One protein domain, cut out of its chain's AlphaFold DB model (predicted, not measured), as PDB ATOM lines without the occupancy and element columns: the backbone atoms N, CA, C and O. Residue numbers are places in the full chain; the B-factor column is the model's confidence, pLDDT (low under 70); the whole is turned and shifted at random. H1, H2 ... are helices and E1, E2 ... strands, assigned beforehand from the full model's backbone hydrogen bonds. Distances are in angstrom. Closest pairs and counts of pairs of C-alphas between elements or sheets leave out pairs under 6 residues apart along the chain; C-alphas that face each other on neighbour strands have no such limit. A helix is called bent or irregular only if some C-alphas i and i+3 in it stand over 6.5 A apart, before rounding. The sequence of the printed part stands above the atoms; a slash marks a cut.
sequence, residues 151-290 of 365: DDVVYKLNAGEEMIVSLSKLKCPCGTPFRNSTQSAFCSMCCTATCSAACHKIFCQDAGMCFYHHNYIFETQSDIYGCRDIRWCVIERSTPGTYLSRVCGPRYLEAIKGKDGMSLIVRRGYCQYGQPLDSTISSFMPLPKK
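What this domain is: This is residues 151 to 290 of the 365 residues of the protein "Hypothetical protein" of Guillardia theta (UniProt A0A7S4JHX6). A small twisted sheet of four antiparallel strands, in the order E2, E3, E1, E4, makes one end of the domain, with H1 crossing over it, while H2 and H3 make a corner at the far end. Between them the long unnamed stretch of residues 167 to 196 winds through the middle. The printed part has 140 residues with five named helices and four named strands, in the order H1, E1, H2, H3, H4, E2, E3, H5, E4; the class is mixed, helices and strands, with under half of the residues in named elements. It is compact, with a radius of gyration of the C-alphas of 13.8 A, and spans 45 by 31 by 27 A.

How they stand to each other: E2, residues 253 to 257, and E3, residues 263 to 268, form a hairpin, with N 254 and O 267 2.8 A apart. E1, residues 162 to 166, is E3's other neighbour, with N 163 and O 266 at 2.9 A. E4, residues 284 to 286, is an edge strand beside E1, with N 164 and O 285 at 2.8 A. E3, H5 of residues 278 to 281, and E4 form a split strand-helix-strand unit, two strands of one sheet that are not neighbours, with a helix between them along the chain and E1 between them in the sheet; its crossover is right-handed. H1, residues 151 to 158, is on the sheet at a height of 8.8 A and runs across the strands; its C-alpha 157 is 6.0 A from C-alpha 268. H4, residues 232 to 237, only grazes the sheet, with residues 234 to 236. H2, residues 197 to 206, and H3, residues 211 to 220, only just touch, only at the corner, about perpendicular at 81 degrees; their closest C-alphas, of Gln 205 and His 213, are 6.0 A apart. Every O i to N i+4 pair is within hydrogen-bond range in H1 and H4, but 5 of 6 in H2 and 3 of 6 in H3; H5 is too short for such a pair.

Where its parts are: H1 begins at C-alpha 151 (221.313, 256.980, 344.117), and E4 ends at C-alpha 286 (214.744, 264.414, 352.049). From first to last C-alpha E3 measures 16.2 A, H3 14.5 A, E1 13.3 A, E2 13.1 A and H2 12.1 A. H3 is only just irregular: C-alphas 215 and 218 are 6.53 A apart.

The domain as a whole: The two C-alphas farthest apart, of Gln 221 and Lys 290, are 46.1 A apart. The printed part has no cut; the links E1 to H2, H3 to H4 and H4 to E2 are long. Residues 218 to 223, of which 218 to 220 belong to H3, stand free. The mean pLDDT of the printed part is 74.8, with 47 residues under 70, among them 211 to 227.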
ATOM      1  N   ASP A 151     221.722 258.373 343.944       59.38
ATOM      2  CA  ASP A 151     221.313 256.980 344.117       59.38
ATOM      3  C   ASP A 151     220.591 256.753 345.442       59.38
ATOM      4  O   ASP A 151     219.571 256.069 345.486       59.38
ATOM      5  N   ASP A 152     221.038 257.408 346.516       62.22
ATOM      6  CA  ASP A 152     220.343 257.384 347.807       62.22
ATOM      7  C   ASP A 152     218.945 258.006 347.710       62.22
ATOM      8  O   ASP A 152     218.007 257.553 348.363       62.22
ATOM      9  N   VAL A 153     218.788 259.053 346.895       67.94
ATOM     10  CA  VAL A 153     217.499 259.724 346.663       67.94
ATOM     11  C   VAL A 153     216.571 258.799 345.884       67.94
ATOM     12  O   VAL A 153     215.409 258.643 346.262       67.94
ATOM     13  N   VAL A 154     217.091 258.146 344.844       67.19
ATOM     14  CA  VAL A 154     216.361 257.149 344.054       67.19
ATOM     15  C   VAL A 154     215.966 255.959 344.920       67.19
ATOM     16  O   VAL A 154     214.805 255.558 344.905       67.19
ATOM     17  N   TYR A 155     216.887 255.427 345.720       63.88
ATOM     18  CA  TYR A 155     216.628 254.326 346.640       63.88
ATOM     19  C   TYR A 155     215.538 254.681 347.651       63.88
ATOM     20  O   TYR A 155     214.584 253.921 347.809       63.88
ATOM     21  N   LYS A 156     215.632 255.850 348.293       66.31
ATOM     22  CA  LYS A 156     214.628 256.325 349.257       66.31
ATOM     23  C   LYS A 156     213.263 256.495 348.615       66.31
ATOM     24  O   LYS A 156     212.271 256.003 349.149       66.31
ATOM     25  N   LEU A 157     213.207 257.128 347.446       72.06
ATOM     26  CA  LEU A 157     211.955 257.253 346.712       72.06
ATOM     27  C   LEU A 157     211.410 255.868 346.325       72.06
ATOM     28  O   LEU A 157     210.229 255.621 346.518       72.06
ATOM     29  N   ASN A 158     212.249 254.935 345.870       63.78
ATOM     30  CA  ASN A 158     211.867 253.548 345.556       63.78
ATOM     31  C   ASN A 158     211.381 252.755 346.774       63.78
ATOM     32  O   ASN A 158     210.501 251.906 346.636       63.78
ATOM     33  N   ALA A 159     211.899 253.067 347.960       61.19
ATOM     34  CA  ALA A 159     211.429 252.553 349.241       61.19
ATOM     35  C   ALA A 159     210.155 253.263 349.744       61.19
ATOM     36  O   ALA A 159     209.773 253.108 350.901       61.19
ATOM     37  N   GLY A 160     209.507 254.094 348.920       68.44
ATOM     38  CA  GLY A 160     208.312 254.827 349.330       68.44
ATOM     39  C   GLY A 160     208.575 255.823 350.461       68.44
ATOM     40  O   GLY A 160     207.655 256.142 351.222       68.44
ATOM     41  N   GLU A 161     209.810 256.312 350.616       73.81
ATOM     42  CA  GLU A 161     210.073 257.428 351.516       73.81
ATOM     43  C   GLU A 161     209.456 258.716 350.967       73.81
ATOM     44  O   GLU A 161     209.330 258.932 349.759       73.81
ATOM     45  N   GLU A 162     209.052 259.583 351.890       83.62
ATOM     46  CA  GLU A 162     208.544 260.903 351.545       83.62
ATOM     47  C   GLU A 162     209.704 261.829 351.201       83.62
ATOM     48  O   GLU A 162     210.651 261.986 351.978       83.62
ATOM     49  N   MET A 163     209.586 262.481 350.051       86.94
ATOM     50  CA  MET A 163     210.574 263.413 349.528       86.94
ATOM     51  C   MET A 163     209.896 264.744 349.216       86.94
ATOM     52  O   MET A 163     208.738 264.790 348.801       86.94
ATOM     53  N   ILE A 164     210.614 265.845 349.413       89.75
ATOM     54  CA  ILE A 164     210.179 267.171 348.981       89.75
ATOM     55  C   ILE A 164     210.714 267.427 347.578       89.75
ATOM     56  O   ILE A 164     211.913 267.312 347.346       89.75
ATOM     57  N   VAL A 165     209.849 267.861 346.669       90.12
ATOM     58  CA  VAL A 165     210.226 268.452 345.385       90.12
ATOM     59  C   VAL A 165     210.096 269.956 345.469       90.12
ATOM     60  O   VAL A 165     209.032 270.466 345.817       90.12
ATOM     61  N   SER A 166     211.144 270.674 345.085       89.31
ATOM     62  CA  SER A 166     211.043 272.113 344.851       89.31
ATOM     63  C   SER A 166     210.551 272.378 343.427       89.31
ATOM     64  O   SER A 166     211.266 272.116 342.460       89.31
ATOM     65  N   LEU A 167     209.344 272.934 343.288       87.94
ATOM     66  CA  LEU A 167     208.737 273.213 341.981       87.94
ATOM     67  C   LEU A 167     209.535 274.242 341.168       87.94
ATOM     68  O   LEU A 167     209.526 274.208 339.942       87.94
ATOM     69  N   SER A 168     210.254 275.144 341.840       86.94
ATOM     70  CA  SER A 168     211.108 276.145 341.191       86.94
ATOM     71  C   SER A 168     212.407 275.568 340.623       86.94
ATOM     72  O   SER A 168     212.970 276.153 339.698       86.94
ATOM     73  N   LYS A 169     212.882 274.437 341.159       88.19
ATOM     74  CA  LYS A 169     214.077 273.727 340.673       88.19
ATOM     75  C   LYS A 169     213.750 272.693 339.598       88.19
ATOM     76  O   LYS A 169     214.636 272.310 338.838       88.19
ATOM     77  N   LEU A 170     212.485 272.292 339.522       88.88
ATOM     78  CA  LEU A 170     212.011 271.237 338.648       88.88
ATOM     79  C   LEU A 170     212.087 271.631 337.168       88.88
ATOM     80  O   LEU A 170     211.576 272.678 336.748       88.88
ATOM     81  N   LYS A 171     212.701 270.757 336.368       88.88
ATOM     82  CA  LYS A 171     212.888 270.949 334.929       88.88
ATOM     83  C   LYS A 171     212.493 269.699 334.154       88.88
ATOM     84  O   LYS A 171     212.795 268.573 334.552       88.88
ATOM     85  N   CYS A 172     211.865 269.930 333.008       89.31
ATOM     86  CA  CYS A 172     211.716 268.914 331.979       89.31
ATOM     87  C   CYS A 172     213.111 268.471 331.489       89.31
ATOM     88  O   CYS A 172     214.011 269.313 331.439       89.31
ATOM     89  N   PRO A 173     213.301 267.206 331.075       84.81
ATOM     90  CA  PRO A 173     214.546 266.741 330.456       84.81
ATOM     91  C   PRO A 173     215.037 267.599 329.280       84.81
ATOM     92  O   PRO A 173     216.237 267.750 329.096       84.81
ATOM     93  N   CYS A 174     214.131 268.248 328.537       85.25
ATOM     94  CA  CYS A 174     214.490 269.189 327.467       85.25
ATOM     95  C   CYS A 174     215.040 270.546 327.965       85.25
ATOM     96  O   CYS A 174     215.294 271.447 327.169       85.25
ATOM     97  N   GLY A 175     215.176 270.732 329.282       87.31
ATOM     98  CA  GLY A 175     215.680 271.947 329.927       87.31
ATOM     99  C   GLY A 175     214.605 272.975 330.297       87.31
ATOM    100  O   GLY A 175     214.879 273.883 331.086       87.31
ATOM    101  N   THR A 176     213.379 272.832 329.788       89.19
ATOM    102  CA  THR A 176     212.276 273.764 330.068       89.19
ATOM    103  C   THR A 176     211.856 273.714 331.548       89.19
ATOM    104  O   THR A 176     211.596 272.623 332.069       89.19
ATOM    105  N   PRO A 177     211.746 274.864 332.244       88.69
ATOM    106  CA  PRO A 177     211.236 274.916 333.613       88.69
ATOM    107  C   PRO A 177     209.805 274.383 333.720       88.69
ATOM    108  O   PRO A 177     208.966 274.664 332.866       88.69
ATOM    109  N   PHE A 178     209.494 273.675 334.804       85.69
ATOM    110  CA  PHE A 178     208.176 273.055 334.980       85.69
ATOM    111  C   PHE A 178     207.023 274.070 335.125       85.69
ATOM    112  O   PHE A 178     205.913 273.824 334.664       85.69
ATOM    113  N   ARG A 179     207.306 275.233 335.721       73.81
ATOM    114  CA  ARG A 179     206.338 276.235 336.213       73.81
ATOM    115  C   ARG A 179     205.576 277.074 335.167       73.81
ATOM    116  O   ARG A 179     204.790 277.921 335.562       73.81
ATOM    117  N   ASN A 180     205.802 276.874 333.866       64.44
ATOM    118  CA  ASN A 180     205.321 277.799 332.820       64.44
ATOM    119  C   ASN A 180     204.403 277.159 331.764       64.44
ATOM    120  O   ASN A 180     204.192 277.748 330.709       64.44
ATOM    121  N   SER A 181     203.881 275.956 331.998       69.44
ATOM    122  CA  SER A 181     203.053 275.268 331.005       69.44
ATOM    123  C   SER A 181     201.859 274.601 331.675       69.44
ATOM    124  O   SER A 181     202.022 273.809 332.601       69.44
ATOM    125  N   THR A 182     200.652 274.889 331.183       75.44
ATOM    126  CA  THR A 182     199.420 274.161 331.548       75.44
ATOM    127  C   THR A 182     199.528 272.673 331.220       75.44
ATOM    128  O   THR A 182     198.883 271.845 331.859       75.44
ATOM    129  N   GLN A 183     200.403 272.340 330.270       81.50
ATOM    130  CA  GLN A 183     200.706 270.984 329.853       81.50
ATOM    131  C   GLN A 183     201.777 270.317 330.717       81.50
ATOM    132  O   GLN A 183     201.980 269.119 330.549       81.50
ATOM    133  N   SER A 184     202.464 271.020 331.627       88.88
ATOM    134  CA  SER A 184     203.460 270.416 332.522       88.88
ATOM    135  C   SER A 184     202.814 269.425 333.486       88.88
ATOM    136  O   SER A 184     201.789 269.727 334.094       88.88
ATOM    137  N   ALA A 185     203.423 268.256 333.677       88.06
ATOM    138  CA  ALA A 185     202.899 267.236 334.580       88.06
ATOM    139  C   ALA A 185     203.974 266.275 335.096       88.06
ATOM    140  O   ALA A 185     204.979 266.028 334.418       88.06
ATOM    141  N   PHE A 186     203.727 265.698 336.272       87.44
ATOM    142  CA  PHE A 186     204.420 264.494 336.724       87.44
ATOM    143  C   PHE A 186     203.721 263.254 336.187       87.44
ATOM    144  O   PHE A 186     202.495 263.141 336.251       87.44
ATOM    145  N   CYS A 187     204.522 262.304 335.722       85.00
ATOM    146  CA  CYS A 187     204.053 260.953 335.474       85.00
ATOM    147  C   CYS A 187     203.856 260.216 336.805       85.00
ATOM    148  O   CYS A 187     204.792 260.131 337.598       85.00
ATOM    149  N   SER A 188     202.678 259.656 337.050       77.75
ATOM    150  CA  SER A 188     202.376 258.871 338.252       77.75
ATOM    151  C   SER A 188     203.118 257.524 338.289       77.75
ATOM    152  O   SER A 188     203.337 256.973 339.367       77.75
ATOM    153  N   MET A 189     203.566 257.032 337.126       75.88
ATOM    154  CA  MET A 189     204.217 255.726 336.957       75.88
ATOM    155  C   MET A 189     205.733 255.776 337.123       75.88
ATOM    156  O   MET A 189     206.300 254.964 337.853       75.88
ATOM    157  N   CYS A 190     206.394 256.708 336.427       78.00
ATOM    158  CA  CYS A 190     207.850 256.859 336.470       78.00
ATOM    159  C   CYS A 190     208.304 258.066 337.295       78.00
ATOM    160  O   CYS A 190     209.498 258.298 337.414       78.00
ATOM    161  N   CYS A 191     207.385 258.859 337.851       84.12
ATOM    162  CA  CYS A 191     207.678 260.066 338.631       84.12
ATOM    163  C   CYS A 191     208.418 261.184 337.874       84.12
ATOM    164  O   CYS A 191     208.744 262.197 338.485       84.12
ATOM    165  N   THR A 192     208.672 261.051 336.567       87.25
ATOM    166  CA  THR A 192     209.363 262.084 335.780       87.25
ATOM    167  C   THR A 192     208.456 263.286 335.523       87.25
ATOM    168  O   THR A 192     207.315 263.137 335.071       87.25
ATOM    169  N   ALA A 193     208.988 264.487 335.751       90.06
ATOM    170  CA  ALA A 193     208.348 265.747 335.410       90.06
ATOM    171  C   ALA A 193     208.651 266.144 333.958       90.06
ATOM    172  O   ALA A 193     209.805 266.193 333.533       90.06
ATOM    173  N   THR A 194     207.613 266.457 333.190       90.50
ATOM    174  CA  THR A 194     207.723 266.796 331.760       90.50
ATOM    175  C   THR A 194     206.892 268.030 331.446       90.50
ATOM    176  O   THR A 194     205.801 268.173 331.993       90.50
ATOM    177  N   CYS A 195     207.384 268.923 330.579       89.75
ATOM    178  CA  CYS A 195     206.687 270.173 330.238       89.75
ATOM    179  C   CYS A 195     205.543 269.997 329.228       89.75
ATOM    180  O   CYS A 195     204.680 270.865 329.117       89.75
ATOM    181  N   SER A 196     205.537 268.880 328.503       86.81
ATOM    182  CA  SER A 196     204.510 268.522 327.532       86.81
ATOM    183  C   SER A 196     204.411 267.009 327.399       86.81
ATOM    184  O   SER A 196     205.291 266.259 327.843       86.81
ATOM    185  N   ALA A 197     203.334 266.559 326.767       82.50
ATOM    186  CA  ALA A 197     203.178 265.162 326.433       82.50
ATOM    187  C   ALA A 197     204.206 264.681 325.399       82.50
ATOM    188  O   ALA A 197     204.748 263.593 325.562       82.50
ATOM    189  N   ALA A 198     204.541 265.510 324.405       84.25
ATOM    190  CA  ALA A 198     205.589 265.208 323.432       84.25
ATOM    191  C   ALA A 198     206.947 264.947 324.111       84.25
ATOM    192  O   ALA A 198     207.616 263.963 323.805       84.25
ATOM    193  N   CYS A 199     207.322 265.760 325.108       85.81
ATOM    194  CA  CYS A 199     208.533 265.505 325.895       85.81
ATOM    195  C   CYS A 199     208.438 264.193 326.685       85.81
ATOM    196  O   CYS A 199     209.425 263.476 326.805       85.81
ATOM    197  N   HIS A 200     207.266 263.860 327.227       84.88
ATOM    198  CA  HIS A 200     207.084 262.584 327.916       84.88
ATOM    199  C   HIS A 200     207.224 261.390 326.972       84.88
ATOM    200  O   HIS A 200     207.877 260.415 327.333       84.88
ATOM    201  N   LYS A 201     206.683 261.489 325.757       80.62
ATOM    202  CA  LYS A 201     206.855 260.470 324.728       80.62
ATOM    203  C   LYS A 201     208.331 260.242 324.410       80.62
ATOM    204  O   LYS A 201     208.837 259.158 324.664       80.62
ATOM    205  N   ILE A 202     209.044 261.295 324.020       81.06
ATOM    206  CA  ILE A 202     210.455 261.201 323.619       81.06
ATOM    207  C   ILE A 202     211.343 260.687 324.764       81.06
ATOM    208  O   ILE A 202     212.105 259.740 324.595       81.06
ATOM    209  N   PHE A 203     211.265 261.312 325.942       80.62
ATOM    210  CA  PHE A 203     212.247 261.074 327.008       80.62
ATOM    211  C   PHE A 203     211.866 259.957 327.975       80.62
ATOM    212  O   PHE A 203     212.740 259.440 328.667       80.62
ATOM    213  N   CYS A 204     210.585 259.599 328.066       76.56
ATOM    214  CA  CYS A 204     210.144 258.553 328.983       76.56
ATOM    215  C   CYS A 204     209.686 257.292 328.256       76.56
ATOM    216  O   CYS A 204     209.982 256.202 328.734       76.56
ATOM    217  N   GLN A 205     208.957 257.417 327.147       72.50
ATOM    218  CA  GLN A 205     208.341 256.268 326.478       72.50
ATOM    219  C   GLN A 205     209.275 255.678 325.429       72.50
ATOM    220  O   GLN A 205     209.677 254.526 325.561       72.50
ATOM    221  N   ASP A 206     209.680 256.486 324.451       69.75
ATOM    222  CA  ASP A 206     210.564 256.069 323.361       69.75
ATOM    223  C   ASP A 206     211.954 255.697 323.903       69.75
ATOM    224  O   ASP A 206     212.607 254.802 323.382       69.75
ATOM    225  N   ALA A 207     212.385 256.321 325.005       64.38
ATOM    226  CA  ALA A 207     213.613 255.964 325.717       64.38
ATOM    227  C   ALA A 207     213.466 254.769 326.689       64.38
ATOM    228  O   ALA A 207     214.434 254.411 327.355       64.38
ATOM    229  N   GLY A 208     212.271 254.184 326.845       63.75
ATOM    230  CA  GLY A 208     212.041 253.007 327.698       63.75
ATOM    231  C   GLY A 208     212.131 253.245 329.214       63.75
ATOM    232  O   GLY A 208     212.148 252.296 329.990       63.75
ATOM    233  N   MET A 209     212.168 254.499 329.670       68.69
ATOM    234  CA  MET A 209     212.324 254.851 331.092       68.69
ATOM    235  C   MET A 209     211.015 254.748 331.895       68.69
ATOM    236  O   MET A 209     211.025 254.633 333.126       68.69
ATOM    237  N   CYS A 210     209.871 254.789 331.207       72.44
ATOM    238  CA  CYS A 210     208.558 254.465 331.751       72.44
ATOM    239  C   CYS A 210     208.129 253.073 331.269       72.44
ATOM    240  O   CYS A 210     207.534 252.918 330.203       72.44
ATOM    241  N   PHE A 211     208.408 252.058 332.082       62.69
ATOM    242  CA  PHE A 211     208.044 250.668 331.819       62.69
ATOM    243  C   PHE A 211     206.538 250.419 331.766       62.69
ATOM    244  O   PHE A 211     206.122 249.436 331.164       62.69
ATOM    245  N   TYR A 212     205.707 251.294 332.352       62.97
ATOM    246  CA  TYR A 212     204.256 251.189 332.159       62.97
ATOM    247  C   TYR A 212     203.952 251.264 330.670       62.97
ATOM    248  O   TYR A 212     203.363 250.364 330.101       62.97
ATOM    249  N   HIS A 213     204.447 252.298 330.001       58.31
ATOM    250  CA  HIS A 213     204.198 252.508 328.584       58.31
ATOM    251  C   HIS A 213     204.777 251.401 327.712       58.31
ATOM    252  O   HIS A 213     204.090 250.922 326.814       58.31
ATOM    253  N   HIS A 214     205.992 250.951 328.027       55.84
ATOM    254  CA  HIS A 214     206.636 249.854 327.311       55.84
ATOM    255  C   HIS A 214     205.823 248.548 327.380       55.84
ATOM    256  O   HIS A 214     205.628 247.896 326.359       55.84
ATOM    257  N   ASN A 215     205.279 248.218 328.557       49.03
ATOM    258  CA  ASN A 215     204.620 246.933 328.802       49.03
ATOM    259  C   ASN A 215     203.091 246.949 328.608       49.03
ATOM    260  O   ASN A 215     202.496 245.886 328.482       49.03
ATOM    261  N   TYR A 216     202.441 248.119 328.607       52.72
ATOM    262  CA  TYR A 216     200.971 248.246 328.554       52.72
ATOM    263  C   TYR A 216     200.445 248.726 327.195       52.72
ATOM    264  O   TYR A 216     199.337 248.366 326.795       52.72
ATOM    265  N   ILE A 217     201.203 249.572 326.486       51.12
ATOM    266  CA  ILE A 217     200.693 250.289 325.301       51.12
ATOM    267  C   ILE A 217     200.989 249.560 323.997       51.12
ATOM    268  O   ILE A 217     200.206 249.683 323.053       51.12
ATOM    269  N   PHE A 218     202.041 248.738 323.953       46.06
ATOM    270  CA  PHE A 218     202.321 247.921 322.771       46.06
ATOM    271  C   PHE A 218     201.136 247.010 322.396       46.06
ATOM    272  O   PHE A 218     200.933 246.733 321.218       46.06
ATOM    273  N   GLU A 219     200.307 246.618 323.372       40.78
ATOM    274  CA  GLU A 219     199.136 245.757 323.156       40.78
ATOM    275  C   GLU A 219     197.804 246.511 322.975       40.78
ATOM    276  O   GLU A 219     196.869 245.947 322.411       40.78
ATOM    277  N   THR A 220     197.674 247.766 323.430       40.31
ATOM    278  CA  THR A 220     196.348 248.406 323.609       40.31
ATOM    279  C   THR A 220     196.047 249.611 322.709       40.31
ATOM    280  O   THR A 220     194.917 250.098 322.759       40.31
ATOM    281  N   GLN A 221     196.997 250.083 321.883       42.50
ATOM    282  CA  GLN A 221     196.831 251.144 320.855       42.50
ATOM    283  C   GLN A 221     196.004 252.388 321.272       42.50
ATOM    284  O   GLN A 221     195.431 253.070 320.427       42.50
ATOM    285  N   SER A 222     195.916 252.704 322.564       41.62
ATOM    286  CA  SER A 222     195.107 253.812 323.081       41.62
ATOM    287  C   SER A 222     195.991 255.006 323.426       41.62
ATOM    288  O   SER A 222     197.136 254.845 323.851       41.62
ATOM    289  N   ASP A 223     195.459 256.210 323.189       45.06
ATOM    290  CA  ASP A 223     196.223 257.452 323.230       45.06
ATOM    291  C   ASP A 223     196.945 257.680 324.563       45.06
ATOM    292  O   ASP A 223     196.422 257.574 325.673       45.06
ATOM    293  N   ILE A 224     198.216 258.013 324.406       46.44
ATOM    294  CA  ILE A 224     199.336 257.597 325.254       46.44
ATOM    295  C   ILE A 224     199.594 258.582 326.425       46.44
ATOM    296  O   ILE A 224     200.597 258.533 327.150       46.44
ATOM    297  N   TYR A 225     198.649 259.492 326.651       47.69
ATOM    298  CA  TYR A 225     198.771 260.643 327.550       47.69
ATOM    299  C   TYR A 225     198.421 260.339 329.023       47.69
ATOM    300  O   TYR A 225     198.701 261.154 329.908       47.69
ATOM    301  N   GLY A 226     197.849 259.162 329.292       47.62
ATOM    302  CA  GLY A 226     197.050 258.841 330.484       47.62
ATOM    303  C   GLY A 226     197.766 258.474 331.790       47.62
ATOM    304  O   GLY A 226     197.127 257.893 332.655       47.62
ATOM    305  N   CYS A 227     199.056 258.774 331.962       63.81
ATOM    306  CA  CYS A 227     199.699 258.639 333.286       63.81
ATOM    307  C   CYS A 227     200.315 259.944 333.795       63.81
ATOM    308  O   CYS A 227     201.037 259.958 334.793       63.81
ATOM    309  N   ARG A 228     200.095 261.052 333.080       72.50
ATOM    310  CA  ARG A 228     200.549 262.400 333.447       72.50
ATOM    311  C   ARG A 228     199.520 263.056 334.367       72.50
ATOM    312  O   ARG A 228     198.873 264.040 334.004       72.50
ATOM    313  N   ASP A 229     199.369 262.480 335.552       72.81
ATOM    314  CA  ASP A 229     198.166 262.684 336.366       72.81
ATOM    315  C   ASP A 229     198.265 263.887 337.312       72.81
ATOM    316  O   ASP A 229     197.251 264.449 337.719       72.81
ATOM    317  N   ILE A 230     199.482 264.331 337.646       82.12
ATOM    318  CA  ILE A 230     199.690 265.502 338.510       82.12
ATOM    319  C   ILE A 230     200.158 266.671 337.644       82.12
ATOM    320  O   ILE A 230     201.358 266.878 337.435       82.12
ATOM    321  N   ARG A 231     199.192 267.425 337.117       84.25
ATOM    322  CA  ARG A 231     199.428 268.571 336.226       84.25
ATOM    323  C   ARG A 231     199.763 269.850 336.994       84.25
ATOM    324  O   ARG A 231     199.262 270.074 338.096       84.25
ATOM    325  N   TRP A 232     200.560 270.725 336.382       85.69
ATOM    326  CA  TRP A 232     200.935 272.027 336.938       85.69
ATOM    327  C   TRP A 232     199.722 272.896 337.254       85.69
ATOM    328  O   TRP A 232     199.635 273.414 338.359       85.69
ATOM    329  N   CYS A 233     198.751 272.987 336.343       83.19
ATOM    330  CA  CYS A 233     197.534 273.771 336.569       83.19
ATOM    331  C   CYS A 233     196.751 273.306 337.813       83.19
ATOM    332  O   CYS A 233     196.209 274.128 338.550       83.19
ATOM    333  N   VAL A 234     196.743 271.997 338.093       83.19
ATOM    334  CA  VAL A 234     196.120 271.423 339.295       83.19
ATOM    335  C   VAL A 234     196.947 271.759 340.534       83.19
ATOM    336  O   VAL A 234     196.391 272.191 341.544       83.19
ATOM    337  N   ILE A 235     198.275 271.615 340.460       85.25
ATOM    338  CA  ILE A 235     199.189 272.002 341.546       85.25
ATOM    339  C   ILE A 235     198.997 273.484 341.897       85.25
ATOM    340  O   ILE A 235     198.868 273.826 343.071       85.25
ATOM    341  N   GLU A 236     198.962 274.363 340.901       85.06
ATOM    342  CA  GLU A 236     198.868 275.813 341.060       85.06
ATOM    343  C   GLU A 236     197.569 276.223 341.761       85.06
ATOM    344  O   GLU A 236     197.626 276.912 342.782       85.06
ATOM    345  N   ARG A 237     196.424 275.711 341.293       85.06
ATOM    346  CA  ARG A 237     195.091 276.028 341.834       85.06
ATOM    347  C   ARG A 237     194.794 275.372 343.183       85.06
ATOM    348  O   ARG A 237     193.938 275.843 343.923       85.06
ATOM    349  N   SER A 238     195.493 274.289 343.523       83.75
ATOM    350  CA  SER A 238     195.258 273.576 344.781       83.75
ATOM    351  C   SER A 238     195.703 274.389 345.994       83.75
ATOM    352  O   SER A 238     196.747 275.047 345.985       83.75
ATOM    353  N   THR A 239     194.958 274.286 347.089       85.94
ATOM    354  CA  THR A 239     195.368 274.875 348.365       85.94
ATOM    355  C   THR A 239     196.515 274.072 348.992       85.94
ATOM    356  O   THR A 239     196.594 272.849 348.818       85.94
ATOM    357  N   PRO A 240     197.436 274.721 349.724       87.06
ATOM    358  CA  PRO A 240     198.474 274.016 350.466       87.06
ATOM    359  C   PRO A 240     197.902 272.949 351.414       87.06
ATOM    360  O   PRO A 240     196.906 273.179 352.095       87.06
ATOM    361  N   GLY A 241     198.540 271.780 351.474       80.62
ATOM    362  CA  GLY A 241     198.073 270.614 352.232       80.62
ATOM    363  C   GLY A 241     197.093 269.713 351.470       80.62
ATOM    364  O   GLY A 241     196.755 268.637 351.963       80.62
ATOM    365  N   THR A 242     196.668 270.103 350.266       81.56
ATOM    366  CA  THR A 242     195.764 269.294 349.442       81.56
ATOM    367  C   THR A 242     196.499 268.146 348.755       81.56
ATOM    368  O   THR A 242     197.575 268.323 348.181       81.56
ATOM    369  N   TYR A 243     195.881 266.965 348.803       80.44
ATOM    370  CA  TYR A 243     196.278 265.793 348.027       80.44
ATOM    371  C   TYR A 243     195.985 266.005 346.548       80.44
ATOM    372  O   TYR A 243     194.835 266.219 346.170       80.44
ATOM    373  N   LEU A 244     197.021 265.874 345.729       78.12
ATOM    374  CA  LEU A 244     196.960 266.042 344.280       78.12
ATOM    375  C   LEU A 244     196.793 264.703 343.554       78.12
ATOM    376  O   LEU A 244     196.259 264.646 342.456       78.12
ATOM    377  N   SER A 245     197.197 263.609 344.193       65.38
ATOM    378  CA  SER A 245     197.162 262.249 343.651       65.38
ATOM    379  C   SER A 245     195.830 261.520 343.853       65.38
ATOM    380  O   SER A 245     195.794 260.290 343.842       65.38
ATOM    381  N   ARG A 246     194.722 262.238 344.089       54.09
ATOM    382  CA  ARG A 246     193.419 261.610 344.392       54.09
ATOM    383  C   ARG A 246     192.925 260.691 343.268       54.09
ATOM    384  O   ARG A 246     192.251 259.716 343.571       54.09
ATOM    385  N   VAL A 247     193.302 260.973 342.018       46.47
ATOM    386  CA  VAL A 247     192.926 260.180 340.836       46.47
ATOM    387  C   VAL A 247     193.720 258.866 340.749       46.47
ATOM    388  O   VAL A 247     193.155 257.827 340.442       46.47
ATOM    389  N   CYS A 248     195.009 258.868 341.105       49.28
ATOM    390  CA  CYS A 248     195.871 257.674 341.037       49.28
ATOM    391  C   CYS A 248     195.854 256.841 342.334       49.28
ATOM    392  O   CYS A 248     196.332 255.703 342.374       49.28
ATOM    393  N   GLY A 249     195.338 257.418 343.422       54.09
ATOM    394  CA  GLY A 249     195.290 256.803 344.744       54.09
ATOM    395  C   GLY A 249     196.676 256.475 345.329       54.09
ATOM    396  O   GLY A 249     197.710 256.863 344.784       54.09
ATOM    397  N   PRO A 250     196.728 255.706 346.433       59.16
ATOM    398  CA  PRO A 250     197.982 255.255 347.050       59.16
ATOM    399  C   PRO A 250     198.734 254.209 346.206       59.16
ATOM    400  O   PRO A 250     199.757 253.677 346.636       59.16
ATOM    401  N   ARG A 251     198.199 253.864 345.026       61.19
ATOM    402  CA  ARG A 251     198.752 252.849 344.132       61.19
ATOM    403  C   ARG A 251     199.997 253.366 343.433       61.19
ATOM    404  O   ARG A 251     201.012 252.690 343.459       61.19
ATOM    405  N   TYR A 252     199.926 254.569 342.877       72.56
ATOM    406  CA  TYR A 252     200.937 255.101 341.971       72.56
ATOM    407  C   TYR A 252     201.860 256.090 342.660       72.56
ATOM    408  O   TYR A 252     202.746 255.685 343.400       72.56
ATOM    409  N   LEU A 253     201.687 257.387 342.442       79.38
ATOM    410  CA  LEU A 253     202.451 258.439 343.098       79.38
ATOM    411  C   LEU A 253     201.510 259.217 344.000       79.38
ATOM    412  O   LEU A 253     200.511 259.749 343.526       79.38
ATOM    413  N   GLU A 254     201.848 259.326 345.277       80.75
ATOM    414  CA  GLU A 254     201.162 260.227 346.187       80.75
ATOM    415  C   GLU A 254     201.842 261.586 346.206       80.75
ATOM    416  O   GLU A 254     203.066 261.665 346.294       80.75
ATOM    417  N   ALA A 255     201.054 262.658 346.152       85.56
ATOM    418  CA  ALA A 255     201.577 264.016 346.218       85.56
ATOM    419  C   ALA A 255     200.656 264.937 347.014       85.56
ATOM    420  O   ALA A 255     199.440 264.943 346.813       85.56
ATOM    421  N   ILE A 256     201.252 265.755 347.877       87.06
ATOM    422  CA  ILE A 256     200.597 266.859 348.580       87.06
ATOM    423  C   ILE A 256     201.306 268.164 348.239       87.06
ATOM    424  O   ILE A 256     202.537 268.224 348.241       87.06
ATOM    425  N   LYS A 257     200.541 269.235 348.013       88.25
ATOM    426  CA  LYS A 257     201.106 270.585 347.898       88.25
ATOM    427  C   LYS A 257     201.651 271.057 349.248       88.25
ATOM    428  O   LYS A 257     200.927 271.075 350.241       88.25
ATOM    429  N   GLY A 258     202.919 271.445 349.298       85.94
ATOM    430  CA  GLY A 258     203.559 271.958 350.505       85.94
ATOM    431  C   GLY A 258     202.967 273.291 350.974       85.94
ATOM    432  O   GLY A 258     202.324 274.011 350.212       85.94
ATOM    433  N   LYS A 259     203.193 273.625 352.252       85.62
ATOM    434  CA  LYS A 259     202.672 274.849 352.897       85.62
ATOM    435  C   LYS A 259     203.179 276.147 352.266       85.62
ATOM    436  O   LYS A 259     202.491 277.155 352.330       85.62
ATOM    437  N   ASP A 260     204.364 276.107 351.669       84.50
ATOM    438  CA  ASP A 260     204.983 277.223 350.950       84.50
ATOM    439  C   ASP A 260     204.367 277.468 349.562       84.50
ATOM    440  O   ASP A 260     204.741 278.421 348.885       84.50
ATOM    441  N   GLY A 261     203.468 276.591 349.102       82.25
ATOM    442  CA  GLY A 261     202.844 276.651 347.781       82.25
ATOM    443  C   GLY A 261     203.782 276.343 346.606       82.25
ATOM    444  O   GLY A 261     203.299 276.159 345.492       82.25
ATOM    445  N   MET A 262     205.089 276.234 346.857       86.44
ATOM    446  CA  MET A 262     206.155 276.067 345.861       86.44
ATOM    447  C   MET A 262     206.915 274.745 346.009       86.44
ATOM    448  O   MET A 262     207.915 274.508 345.320       86.44
ATOM    449  N   SER A 263     206.433 273.865 346.879       89.94
ATOM    450  CA  SER A 263     206.941 272.511 347.030       89.94
ATOM    451  C   SER A 263     205.836 271.470 346.904       89.94
ATOM    452  O   SER A 263     204.656 271.749 347.131       89.94
ATOM    453  N   LEU A 264     206.227 270.250 346.547       89.56
ATOM    454  CA  LEU A 264     205.389 269.061 346.662       89.56
ATOM    455  C   LEU A 264     206.038 268.093 347.637       89.56
ATOM    456  O   LEU A 264     207.235 267.842 347.548       89.56
ATOM    457  N   ILE A 265     205.252 267.517 348.534       89.44
ATOM    458  CA  ILE A 265     205.652 266.330 349.284       89.44
ATOM    459  C   ILE A 265     205.159 265.145 348.474       89.44
ATOM    460  O   ILE A 265     203.949 264.982 348.320       89.44
ATOM    461  N   VAL A 266     206.079 264.346 347.950       87.38
ATOM    462  CA  VAL A 266     205.747 263.171 347.151       87.38
ATOM    463  C   VAL A 266     206.167 261.889 347.848       87.38
ATOM    464  O   VAL A 266     207.127 261.869 348.621       87.38
ATOM    465  N   ARG A 267     205.459 260.806 347.545       81.50
ATOM    466  CA  ARG A 267     205.803 259.452 347.968       81.50
ATOM    467  C   ARG A 267     205.420 258.459 346.883       81.50
ATOM    468  O   ARG A 267     204.305 258.482 346.371       81.50
ATOM    469  N   ARG A 268     206.335 257.548 346.583       76.44
ATOM    470  CA  ARG A 268     206.092 256.409 345.697       76.44
ATOM    471  C   ARG A 268     205.146 255.399 346.356       76.44
ATOM    472  O   ARG A 268     205.358 255.003 347.500       76.44
ATOM    473  N   GLY A 269     204.102 255.016 345.632       68.25
ATOM    474  CA  GLY A 269     203.161 253.945 345.958       68.25
ATOM    475  C   GLY A 269     203.632 252.582 345.439       68.25
ATOM    476  O   GLY A 269     204.743 252.447 344.931       68.25
ATOM    477  N   TYR A 270     202.789 251.560 345.599       59.91
ATOM    478  CA  TYR A 270     203.151 250.149 345.388       59.91
ATOM    479  C   TYR A 270     203.053 249.633 343.941       59.91
ATOM    480  O   TYR A 270     203.588 248.573 343.637       59.91
ATOM    481  N   CYS A 271     202.378 250.355 343.054       56.12
ATOM    482  CA  CYS A 271     202.286 250.099 341.619       56.12
ATOM    483  C   CYS A 271     203.132 251.157 340.921       56.12
ATOM    484  O   CYS A 271     202.638 252.245 340.664       56.12
ATOM    485  N   GLN A 272     204.409 250.916 340.642       63.12
ATOM    486  CA  GLN A 272     205.184 251.890 339.874       63.12
ATOM    487  C   GLN A 272     206.106 251.214 338.882       63.12
ATOM    488  O   GLN A 272     206.757 250.219 339.185       63.12
ATOM    489  N   TYR A 273     206.181 251.810 337.702       64.25
ATOM    490  CA  TYR A 273     206.652 251.153 336.498       64.25
ATOM    491  C   TYR A 273     207.659 252.052 335.776       64.25
ATOM    492  O   TYR A 273     207.476 252.434 334.626       64.25
ATOM    493  N   GLY A 274     208.699 252.473 336.487       67.06
ATOM    494  CA  GLY A 274     209.742 253.330 335.931       67.06
ATOM    495  C   GLY A 274     210.585 254.005 336.999       67.06
ATOM    496  O   GLY A 274     210.343 253.864 338.207       67.06
ATOM    497  N   GLN A 275     211.581 254.748 336.536       70.31
ATOM    498  CA  GLN A 275     212.415 255.603 337.373       70.31
ATOM    499  C   GLN A 275     212.318 257.053 336.897       70.31
ATOM    500  O   GLN A 275     212.181 257.295 335.694       70.31
ATOM    501  N   PRO A 276     212.362 258.024 337.824       76.62
ATOM    502  CA  PRO A 276     212.416 259.421 337.437       76.62
ATOM    503  C   PRO A 276     213.735 259.698 336.719       76.62
ATOM    504  O   PRO A 276     214.770 259.170 337.106       76.62
ATOM    505  N   LEU A 277     213.710 260.550 335.698       79.88
ATOM    506  CA  LEU A 277     214.940 261.030 335.063       79.88
ATOM    507  C   LEU A 277     215.732 261.950 336.000       79.88
ATOM    508  O   LEU A 277     215.151 262.632 336.849       79.88
ATOM    509  N   ASP A 278     217.045 262.054 335.785       77.38
ATOM    510  CA  ASP A 278     217.962 262.858 336.612       77.38
ATOM    511  C   ASP A 278     217.549 264.332 336.735       77.38
ATOM    512  O   ASP A 278     217.672 264.956 337.798       77.38
ATOM    513  N   SER A 279     216.969 264.888 335.666       80.25
ATOM    514  CA  SER A 279     216.430 266.255 335.660       80.25
ATOM    515  C   SER A 279     215.320 266.453 336.699       80.25
ATOM    516  O   SER A 279     215.141 267.551 337.224       80.25
ATOM    517  N   THR A 280     214.589 265.383 337.016       84.06
ATOM    518  CA  THR A 280     213.585 265.346 338.078       84.06
ATOM    519  C   THR A 280     214.221 264.964 339.415       84.06
ATOM    520  O   THR A 280     213.935 265.616 340.422       84.06
ATOM    521  N   ILE A 281     215.125 263.972 339.432       82.75
ATOM    522  CA  ILE A 281     215.763 263.466 340.660       82.75
ATOM    523  C   ILE A 281     216.490 264.566 341.424       82.75
ATOM    524  O   ILE A 281     216.341 264.686 342.638       82.75
ATOM    525  N   SER A 282     217.229 265.408 340.707       82.00
ATOM    526  CA  SER A 282     217.989 266.528 341.274       82.00
ATOM    527  C   SER A 282     217.134 267.554 342.033       82.00
ATOM    528  O   SER A 282     217.663 268.356 342.803       82.00
ATOM    529  N   SER A 283     215.811 267.535 341.841       85.19
ATOM    530  CA  SER A 283     214.869 268.403 342.553       85.19
ATOM    531  C   SER A 283     214.294 267.776 343.826       85.19
ATOM    532  O   SER A 283     213.644 268.494 344.594       85.19
ATOM    533  N   PHE A 284     214.515 266.476 344.061       86.69
ATOM    534  CA  PHE A 284     214.105 265.802 345.289       86.69
ATOM    535  C   PHE A 284     215.062 266.112 346.438       86.69
ATOM    536  O   PHE A 284     216.284 266.099 346.307       86.69
ATOM    537  N   MET A 285     214.481 266.327 347.610       86.50
ATOM    538  CA  MET A 285     215.184 266.520 348.865       86.50
ATOM    539  C   MET A 285     214.541 265.640 349.940       86.50
ATOM    540  O   MET A 285     213.325 265.438 349.912       86.50
ATOM    541  N   PRO A 286     215.310 265.142 350.921       82.12
ATOM    542  CA  PRO A 286     214.744 264.414 352.049       82.12
ATOM    543  C   PRO A 286     213.711 265.258 352.803       82.12
ATOM    544  O   PRO A 286     213.933 266.449 353.042       82.12
ATOM    545  N   LEU A 287     212.606 264.642 353.228       79.75
ATOM    546  CA  LEU A 287     211.628 265.316 354.079       79.75
ATOM    547  C   LEU A 287     212.257 265.664 355.451       79.75
ATOM    548  O   LEU A 287     212.720 264.765 356.162       79.75
ATOM    549  N   PRO A 288     212.265 266.941 355.883       76.88
ATOM    550  CA  PRO A 288     212.772 267.322 357.195       76.88
ATOM    551  C   PRO A 288     211.936 266.695 358.317       76.88
ATOM    552  O   PRO A 288     210.710 266.646 358.242       76.88
ATOM    553  N   LYS A 289     212.584 266.306 359.424       64.81
ATOM    554  CA  LYS A 289     211.941 265.625 360.573       64.81
ATOM    555  C   LYS A 289     210.741 266.371 361.183       64.81
ATOM    556  O   LYS A 289     209.927 265.745 361.849       64.81
ATOM    557  N   LYS A 290     210.648 267.692 360.988       59.81
ATOM    558  CA  LYS A 290     209.595 268.562 361.543       59.81
ATOM    559  C   LYS A 290     208.380 268.740 360.621       59.81
ATOM    560  O   LYS A 290     207.440 269.431 361.002       59.81
TER     561      LYS A 290